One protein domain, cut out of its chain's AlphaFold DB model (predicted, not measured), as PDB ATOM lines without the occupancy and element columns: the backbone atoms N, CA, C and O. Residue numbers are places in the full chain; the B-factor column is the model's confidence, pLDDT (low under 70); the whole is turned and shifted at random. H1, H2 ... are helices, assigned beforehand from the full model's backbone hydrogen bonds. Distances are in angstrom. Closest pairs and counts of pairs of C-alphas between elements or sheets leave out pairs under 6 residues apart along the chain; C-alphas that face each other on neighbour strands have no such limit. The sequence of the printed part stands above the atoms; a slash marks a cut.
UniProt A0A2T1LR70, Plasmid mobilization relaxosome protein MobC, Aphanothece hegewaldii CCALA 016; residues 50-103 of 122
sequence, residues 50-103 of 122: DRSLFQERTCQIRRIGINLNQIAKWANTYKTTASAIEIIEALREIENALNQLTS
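This is residues 50 to 103 of the 122 residues of the protein "Plasmid mobilization relaxosome protein MobC" of Aphanothece hegewaldii CCALA 016 (UniProt A0A2T1LR70). What shape does the backbone make? The long helix H1 and the shorter H2 make a narrow, open V: a tight link, residues 78 to 82, joins them at one end, and H2 folds back along H1 with a gap between them. What is it made of? The printed part has 54 residues with two named helices, H1 then H2, and no named strand; the class is all helix. How closely is it folded? It is loose, with a radius of gyration of the C-alphas of 14.0 A and spans of 45 by 23 by 6 A.

How do the two helices stand to each other? H1, residues 50 to 77, and H2, residues 83 to 103, are close but not clearly touching, with 2 pairs of C-alphas within 8 A. Their closest C-alphas, those of Ala 75 and Ser 83, are 7.6 A apart. They run opposite ways at a shallow tilt of 11 degrees, and their centres are 14.1 A apart. What do the backbone N and O atoms show? In H1 and H2 every O i to N i+4 pair is within hydrogen-bond range.

Where does the longest helix run? H1 has 28 residues and runs 40.3 A from C-alpha 50 at (115.028, 100.412, 182.514) to C-alpha 77 at (125.621, 114.458, 146.211). Where does the other run? H2 has 21 residues and runs 30.8 A from C-alpha 83 at (120.454, 106.763, 142.124) to C-alpha 103 at (108.260, 90.559, 165.354).

How large is it? The two C-alphas farthest apart, those of Asp 50 and Thr 80, are 45.4 A apart. Is anything cut, or free? The printed part has no cut, and residues 50 to 63, 76 to 82 and 95 to 103 stand free. Where is the model's confidence low? Residues 50 to 55, 74 to 75, 77 to 87 and 101 to 103 have pLDDT under 70; the mean of the printed part is 70.1.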
ATOM      1  N   ASP A  50     115.259  99.811 183.827       55.09
ATOM      2  CA  ASP A  50     115.028 100.412 182.514       55.09
ATOM      3  C   ASP A  50     116.239 101.166 181.960       55.09
ATOM      4  O   ASP A  50     116.230 101.545 180.793       55.09
ATOM      5  N   ARG A  51     117.310 101.406 182.734       58.56
ATOM      6  CA  ARG A  51     118.417 102.241 182.236       58.56
ATOM      7  C   ARG A  51     119.178 101.591 181.079       58.56
ATOM      8  O   ARG A  51     119.542 102.308 180.150       58.56
ATOM      9  N   SER A  52     119.375 100.273 181.103       61.62
ATOM     10  CA  SER A  52     119.958  99.539 179.971       61.62
ATOM     11  C   SER A  52     119.023  99.561 178.762       61.62
ATOM     12  O   SER A  52     119.449  99.938 177.676       61.62
ATOM     13  N   LEU A  53     117.727  99.306 178.963       61.81
ATOM     14  CA  LEU A  53     116.721  99.351 177.896       61.81
ATOM     15  C   LEU A  53     116.598 100.748 177.264       61.81
ATOM     16  O   LEU A  53     116.501 100.878 176.046       61.81
ATOM     17  N   PHE A  54     116.647 101.816 178.063       61.78
ATOM     18  CA  PHE A  54     116.665 103.192 177.564       61.78
ATOM     19  C   PHE A  54     117.953 103.503 176.793       61.78
ATOM     20  O   PHE A  54     117.897 104.182 175.766       61.78
ATOM     21  N   GLN A  55     119.106 103.005 177.246       68.44
ATOM     22  CA  GLN A  55     120.384 103.176 176.549       68.44
ATOM     23  C   GLN A  55     120.411 102.429 175.214       68.44
ATOM     24  O   GLN A  55     120.812 103.010 174.207       68.44
ATOM     25  N   GLU A  56     119.928 101.190 175.182       70.50
ATOM     26  CA  GLU A  56     119.816 100.379 173.968       70.50
ATOM     27  C   GLU A  56     118.884 101.039 172.950       70.50
ATOM     28  O   GLU A  56     119.282 101.251 171.802       70.50
ATOM     29  N   ARG A  57     117.700 101.490 173.384       71.88
ATOM     30  CA  ARG A  57     116.757 102.243 172.537       71.88
ATOM     31  C   ARG A  57     117.383 103.521 171.983       71.88
ATOM     32  O   ARG A  57     117.281 103.796 170.790       71.88
ATOM     33  N   THR A  58     118.082 104.283 172.821       72.69
ATOM     34  CA  THR A  58     118.756 105.522 172.398       72.69
ATOM     35  C   THR A  58     119.871 105.238 171.389       72.69
ATOM     36  O   THR A  58     120.028 105.966 170.407       72.69
ATOM     37  N   CYS A  59     120.629 104.159 171.589       73.44
ATOM     38  CA  CYS A  59     121.688 103.743 170.675       73.44
ATOM     39  C   CYS A  59     121.119 103.324 169.312       73.44
ATOM     40  O   CYS A  59     121.651 103.719 168.272       73.44
ATOM     41  N   GLN A  60     119.999 102.599 169.298       78.88
ATOM     42  CA  GLN A  60     119.318 102.214 168.061       78.88
ATOM     43  C   GLN A  60     118.763 103.425 167.302       78.88
ATOM     44  O   GLN A  60     119.031 103.560 166.108       78.88
ATOM     45  N   ILE A  61     118.103 104.365 167.985       80.94
ATOM     46  CA  ILE A  61     117.629 105.621 167.372       80.94
ATOM     47  C   ILE A  61     118.800 106.406 166.767       80.94
ATOM     48  O   ILE A  61     118.707 106.908 165.646       80.94
ATOM     49  N   ARG A  62     119.941 106.466 167.463       76.62
ATOM     50  CA  ARG A  62     121.151 107.120 166.948       76.62
ATOM     51  C   ARG A  62     121.672 106.450 165.675       76.62
ATOM     52  O   ARG A  62     122.064 107.158 164.753       76.62
ATOM     53  N   ARG A  63     121.669 105.114 165.603       75.06
ATOM     54  CA  ARG A  63     122.082 104.368 164.399       75.06
ATOM     55  C   ARG A  63     121.154 104.654 163.218       75.06
ATOM     56  O   ARG A  63     121.649 104.939 162.133       75.06
ATOM     57  N   ILE A  64     119.841 104.686 163.448       80.75
ATOM     58  CA  ILE A  64     118.853 105.073 162.428       80.75
ATOM     59  C   ILE A  64     119.127 106.498 161.928       80.75
ATOM     60  O   ILE A  64     119.188 106.728 160.723       80.75
ATOM     61  N   GLY A  65     119.373 107.446 162.838       77.19
ATOM     62  CA  GLY A  65     119.689 108.830 162.476       77.19
ATOM     63  C   GLY A  65     120.984 108.976 161.670       77.19
ATOM     64  O   GLY A  65     121.036 109.771 160.733       77.19
ATOM     65  N   ILE A  66     122.023 108.195 161.990       79.75
ATOM     66  CA  ILE A  66     123.276 108.164 161.219       79.75
ATOM     67  C   ILE A  66     123.015 107.671 159.797       79.75
ATOM     68  O   ILE A  66     123.435 108.331 158.848       79.75
ATOM     69  N   ASN A  67     122.289 106.563 159.651       79.31
ATOM     70  CA  ASN A  67     121.976 105.986 158.345       79.31
ATOM     71  C   ASN A  67     121.133 106.955 157.502       79.31
ATOM     72  O   ASN A  67     121.454 107.207 156.344       79.31
ATOM     73  N   LEU A  68     120.119 107.592 158.098       78.31
ATOM     74  CA  LEU A  68     119.296 108.595 157.417       78.31
ATOM     75  C   LEU A  68     120.130 109.793 156.943       78.31
ATOM     76  O   LEU A  68     119.955 110.282 155.830       78.31
ATOM     77  N   ASN A  69     121.075 110.251 157.766       81.38
ATOM     78  CA  ASN A  69     121.964 111.354 157.410       81.38
ATOM     79  C   ASN A  69     122.937 110.975 156.283       81.38
ATOM     80  O   ASN A  69     123.268 111.811 155.444       81.38
ATOM     81  N   GLN A  70     123.394 109.723 156.242       77.56
ATOM     82  CA  GLN A  70     124.219 109.214 155.144       77.56
ATOM     83  C   GLN A  70     123.425 109.169 153.835       77.56
ATOM     84  O   GLN A  70     123.916 109.669 152.825       77.56
ATOM     85  N   ILE A  71     122.180 108.687 153.877       70.38
ATOM     86  CA  ILE A  71     121.267 108.682 152.725       70.38
ATOM     87  C   ILE A  71     120.999 110.113 152.246       70.38
ATOM     88  O   ILE A  71     121.114 110.394 151.058       70.38
ATOM     89  N   ALA A  72     120.718 111.046 153.159       74.69
ATOM     90  CA  ALA A  72     120.482 112.445 152.814       74.69
ATOM     91  C   ALA A  72     121.713 113.098 152.167       74.69
ATOM     92  O   ALA A  72     121.589 113.806 151.169       74.69
ATOM     93  N   LYS A  73     122.915 112.853 152.703       74.06
ATOM     94  CA  LYS A  73     124.163 113.348 152.105       74.06
ATOM     95  C   LYS A  73     124.367 112.773 150.711       74.06
ATOM     96  O   LYS A  73     124.619 113.538 149.791       74.06
ATOM     97  N   TRP A  74     124.194 111.467 150.547       69.69
ATOM     98  CA  TRP A  74     124.391 110.795 149.269       69.69
ATOM     99  C   TRP A  74     123.369 111.241 148.212       69.69
ATOM    100  O   TRP A  74     123.761 111.611 147.109       69.69
ATOM    101  N   ALA A  75     122.086 111.347 148.568       65.81
ATOM    102  CA  ALA A  75     121.039 111.873 147.688       65.81
ATOM    103  C   ALA A  75     121.302 113.331 147.269       65.81
ATOM    104  O   ALA A  75     121.041 113.721 146.132       65.81
ATOM    105  N   ASN A  76     121.862 114.142 148.170       71.25
ATOM    106  CA  ASN A  76     122.273 115.508 147.849       71.25
ATOM    107  C   ASN A  76     123.514 115.559 146.941       71.25
ATOM    108  O   ASN A  76     123.657 116.514 146.175       71.25
ATOM    109  N   THR A  77     124.398 114.560 147.020       67.88
ATOM    110  CA  THR A  77     125.621 114.458 146.211       67.88
ATOM    111  C   THR A  77     125.352 113.922 144.801       67.88
ATOM    112  O   THR A  77     125.951 114.422 143.851       67.88
ATOM    113  N   TYR A  78     124.428 112.973 144.629       61.28
ATOM    114  CA  TYR A  78     124.188 112.277 143.359       61.28
ATOM    115  C   TYR A  78     122.754 112.522 142.851       61.28
ATOM    116  O   TYR A  78     121.863 111.686 142.955       61.28
ATOM    117  N   LYS A  79     122.514 113.722 142.302       60.25
ATOM    118  CA  LYS A  79     121.209 114.200 141.785       60.25
ATOM    119  C   LYS A  79     120.822 113.617 140.409       60.25
ATOM    120  O   LYS A  79     120.401 114.364 139.526       60.25
ATOM    121  N   THR A  80     120.988 112.318 140.171       59.72
ATOM    122  CA  THR A  80     120.643 111.692 138.877       59.72
ATOM    123  C   THR A  80     119.728 110.485 139.073       59.72
ATOM    124  O   THR A  80     119.873 109.730 140.024       59.72
ATOM    125  N   THR A  81     118.762 110.297 138.173       55.88
ATOM    126  CA  THR A  81     117.617 109.372 138.307       55.88
ATOM    127  C   THR A  81     117.992 107.897 138.512       55.88
ATOM    128  O   THR A  81     117.202 107.153 139.084       55.88
ATOM    129  N   ALA A  82     119.199 107.476 138.112       53.62
ATOM    130  CA  ALA A  82     119.720 106.126 138.357       53.62
ATOM    131  C   ALA A  82     120.005 105.839 139.851       53.62
ATOM    132  O   ALA A  82     119.880 104.697 140.280       53.62
ATOM    133  N   SER A  83     120.264 106.873 140.666       58.72
ATOM    134  CA  SER A  83     120.454 106.763 142.124       58.72
ATOM    135  C   SER A  83     119.166 106.455 142.899       58.72
ATOM    136  O   SER A  83     119.231 106.111 144.075       58.72
ATOM    137  N   ALA A  84     117.980 106.578 142.291       61.84
ATOM    138  CA  ALA A  84     116.710 106.385 142.997       61.84
ATOM    139  C   ALA A  84     116.395 104.907 143.293       61.84
ATOM    140  O   ALA A  84     115.749 104.614 144.296       61.84
ATOM    141  N   ILE A  85     116.866 103.980 142.453       63.44
ATOM    142  CA  ILE A  85     116.639 102.535 142.628       63.44
ATOM    143  C   ILE A  85     117.449 102.013 143.822       63.44
ATOM    144  O   ILE A  85     116.895 101.336 144.683       63.44
ATOM    145  N   GLU A  86     118.711 102.429 143.937       65.12
ATOM    146  CA  GLU A  86     119.586 102.086 145.070       65.12
ATOM    147  C   GLU A  86     119.043 102.646 146.398       65.12
ATOM    148  O   GLU A  86     119.121 101.999 147.442       65.12
ATOM    149  N   ILE A  87     118.407 103.824 146.360       65.12
ATOM    150  CA  ILE A  87     117.726 104.410 147.525       65.12
ATOM    151  C   ILE A  87     116.517 103.565 147.942       65.12
ATOM    152  O   ILE A  87     116.305 103.351 149.134       65.12
ATOM    153  N   ILE A  88     115.722 103.082 146.985       71.19
ATOM    154  CA  ILE A  88     114.552 102.243 147.276       71.19
ATOM    155  C   ILE A  88     114.990 100.901 147.880       71.19
ATOM    156  O   ILE A  88     114.357 100.438 148.828       71.19
ATOM    157  N   GLU A  89     116.084 100.305 147.402       73.62
ATOM    158  CA  GLU A  89     116.642  99.083 147.995       73.62
ATOM    159  C   GLU A  89     117.143  99.312 149.425       73.62
ATOM    160  O   GLU A  89     116.731  98.588 150.332       73.62
ATOM    161  N   ALA A  90     117.926 100.368 149.666       72.00
ATOM    162  CA  ALA A  90     118.416 100.696 151.007       72.00
ATOM    163  C   ALA A  90     117.272 100.978 152.001       72.00
ATOM    164  O   ALA A  90     117.327 100.576 153.165       72.00
ATOM    165  N   LEU A  91     116.202 101.645 151.554       74.62
ATOM    166  CA  LEU A  91     115.011 101.877 152.376       74.62
ATOM    167  C   LEU A  91     114.255 100.577 152.677       74.62
ATOM    168  O   LEU A  91     113.796 100.387 153.804       74.62
ATOM    169  N   ARG A  92     114.170  99.661 151.708       76.00
ATOM    170  CA  ARG A  92     113.528  98.351 151.873       76.00
ATOM    171  C   ARG A  92     114.296  97.448 152.839       76.00
ATOM    172  O   ARG A  92     113.687  96.715 153.615       76.00
ATOM    173  N   GLU A  93     115.624  97.519 152.845       77.06
ATOM    174  CA  GLU A  93     116.450  96.827 153.840       77.06
ATOM    175  C   GLU A  93     116.214  97.361 155.259       77.06
ATOM    176  O   GLU A  93     116.093  96.577 156.203       77.06
ATOM    177  N   ILE A  94     116.077  98.683 155.415       74.75
ATOM    178  CA  ILE A  94     115.748  99.311 156.704       74.75
ATOM    179  C   ILE A  94     114.354  98.885 157.180       74.75
ATOM    180  O   ILE A  94     114.192  98.532 158.349       74.75
ATOM    181  N   GLU A  95     113.359  98.881 156.292       79.56
ATOM    182  CA  GLU A  95     112.005  98.406 156.594       79.56
ATOM    183  C   GLU A  95     112.016  96.941 157.060       79.56
ATOM    184  O   GLU A  95     111.428  96.607 158.090       79.56
ATOM    185  N   ASN A  96     112.761  96.075 156.370       76.75
ATOM    186  CA  ASN A  96     112.911  94.672 156.751       76.75
ATOM    187  C   ASN A  96     113.584  94.501 158.121       76.75
ATOM    188  O   ASN A  96     113.145  93.666 158.913       76.75
ATOM    189  N   ALA A  97     114.624  95.283 158.419       74.06
ATOM    190  CA  ALA A  97     115.298  95.244 159.716       74.06
ATOM    191  C   ALA A  97     114.378  95.719 160.857       74.06
ATOM    192  O   ALA A  97     114.370  95.130 161.937       74.06
ATOM    193  N   LEU A  98     113.561  96.750 160.613       74.62
ATOM    194  CA  LEU A  98     112.567  97.235 161.574       74.62
ATOM    195  C   LEU A  98     111.459  96.203 161.821       74.62
ATOM    196  O   LEU A  98     111.089  95.982 162.973       74.62
ATOM    197  N   ASN A  99     110.973  95.531 160.775       77.12
ATOM    198  CA  ASN A  99     109.942  94.494 160.888       77.12
ATOM    199  C   ASN A  99     110.419  93.245 161.650       77.12
ATOM    200  O   ASN A  99     109.630  92.597 162.337       77.12
ATOM    201  N   GLN A 100     111.708  92.907 161.574       75.06
ATOM    202  CA  GLN A 100     112.292  91.817 162.367       75.06
ATOM    203  C   GLN A 100     112.336  92.168 163.860       75.06
ATOM    204  O   GLN A 100     111.937  91.358 164.694       75.06
ATOM    205  N   LEU A 101     112.719  93.404 164.194       67.69
ATOM    206  CA  LEU A 101     112.764  93.894 165.576       67.69
ATOM    207  C   LEU A 101     111.374  94.005 166.227       67.69
ATOM    208  O   LEU A 101     111.254  93.865 167.440       67.69
ATOM    209  N   THR A 102     110.318  94.262 165.448       66.38
ATOM    210  CA  THR A 102     108.934  94.317 165.955       66.38
ATOM    211  C   THR A 102     108.262  92.945 166.048       66.38
ATOM    212  O   THR A 102     107.277  92.803 166.775       66.38
ATOM    213  N   SER A 103     108.788  91.932 165.350       56.06
ATOM    214  CA  SER A 103     108.260  90.559 165.354       56.06
ATOM    215  C   SER A 103     108.784  89.708 166.516       56.06
ATOM    216  O   SER A 103     108.152  88.716 166.891       56.06
TER     217      SER A 103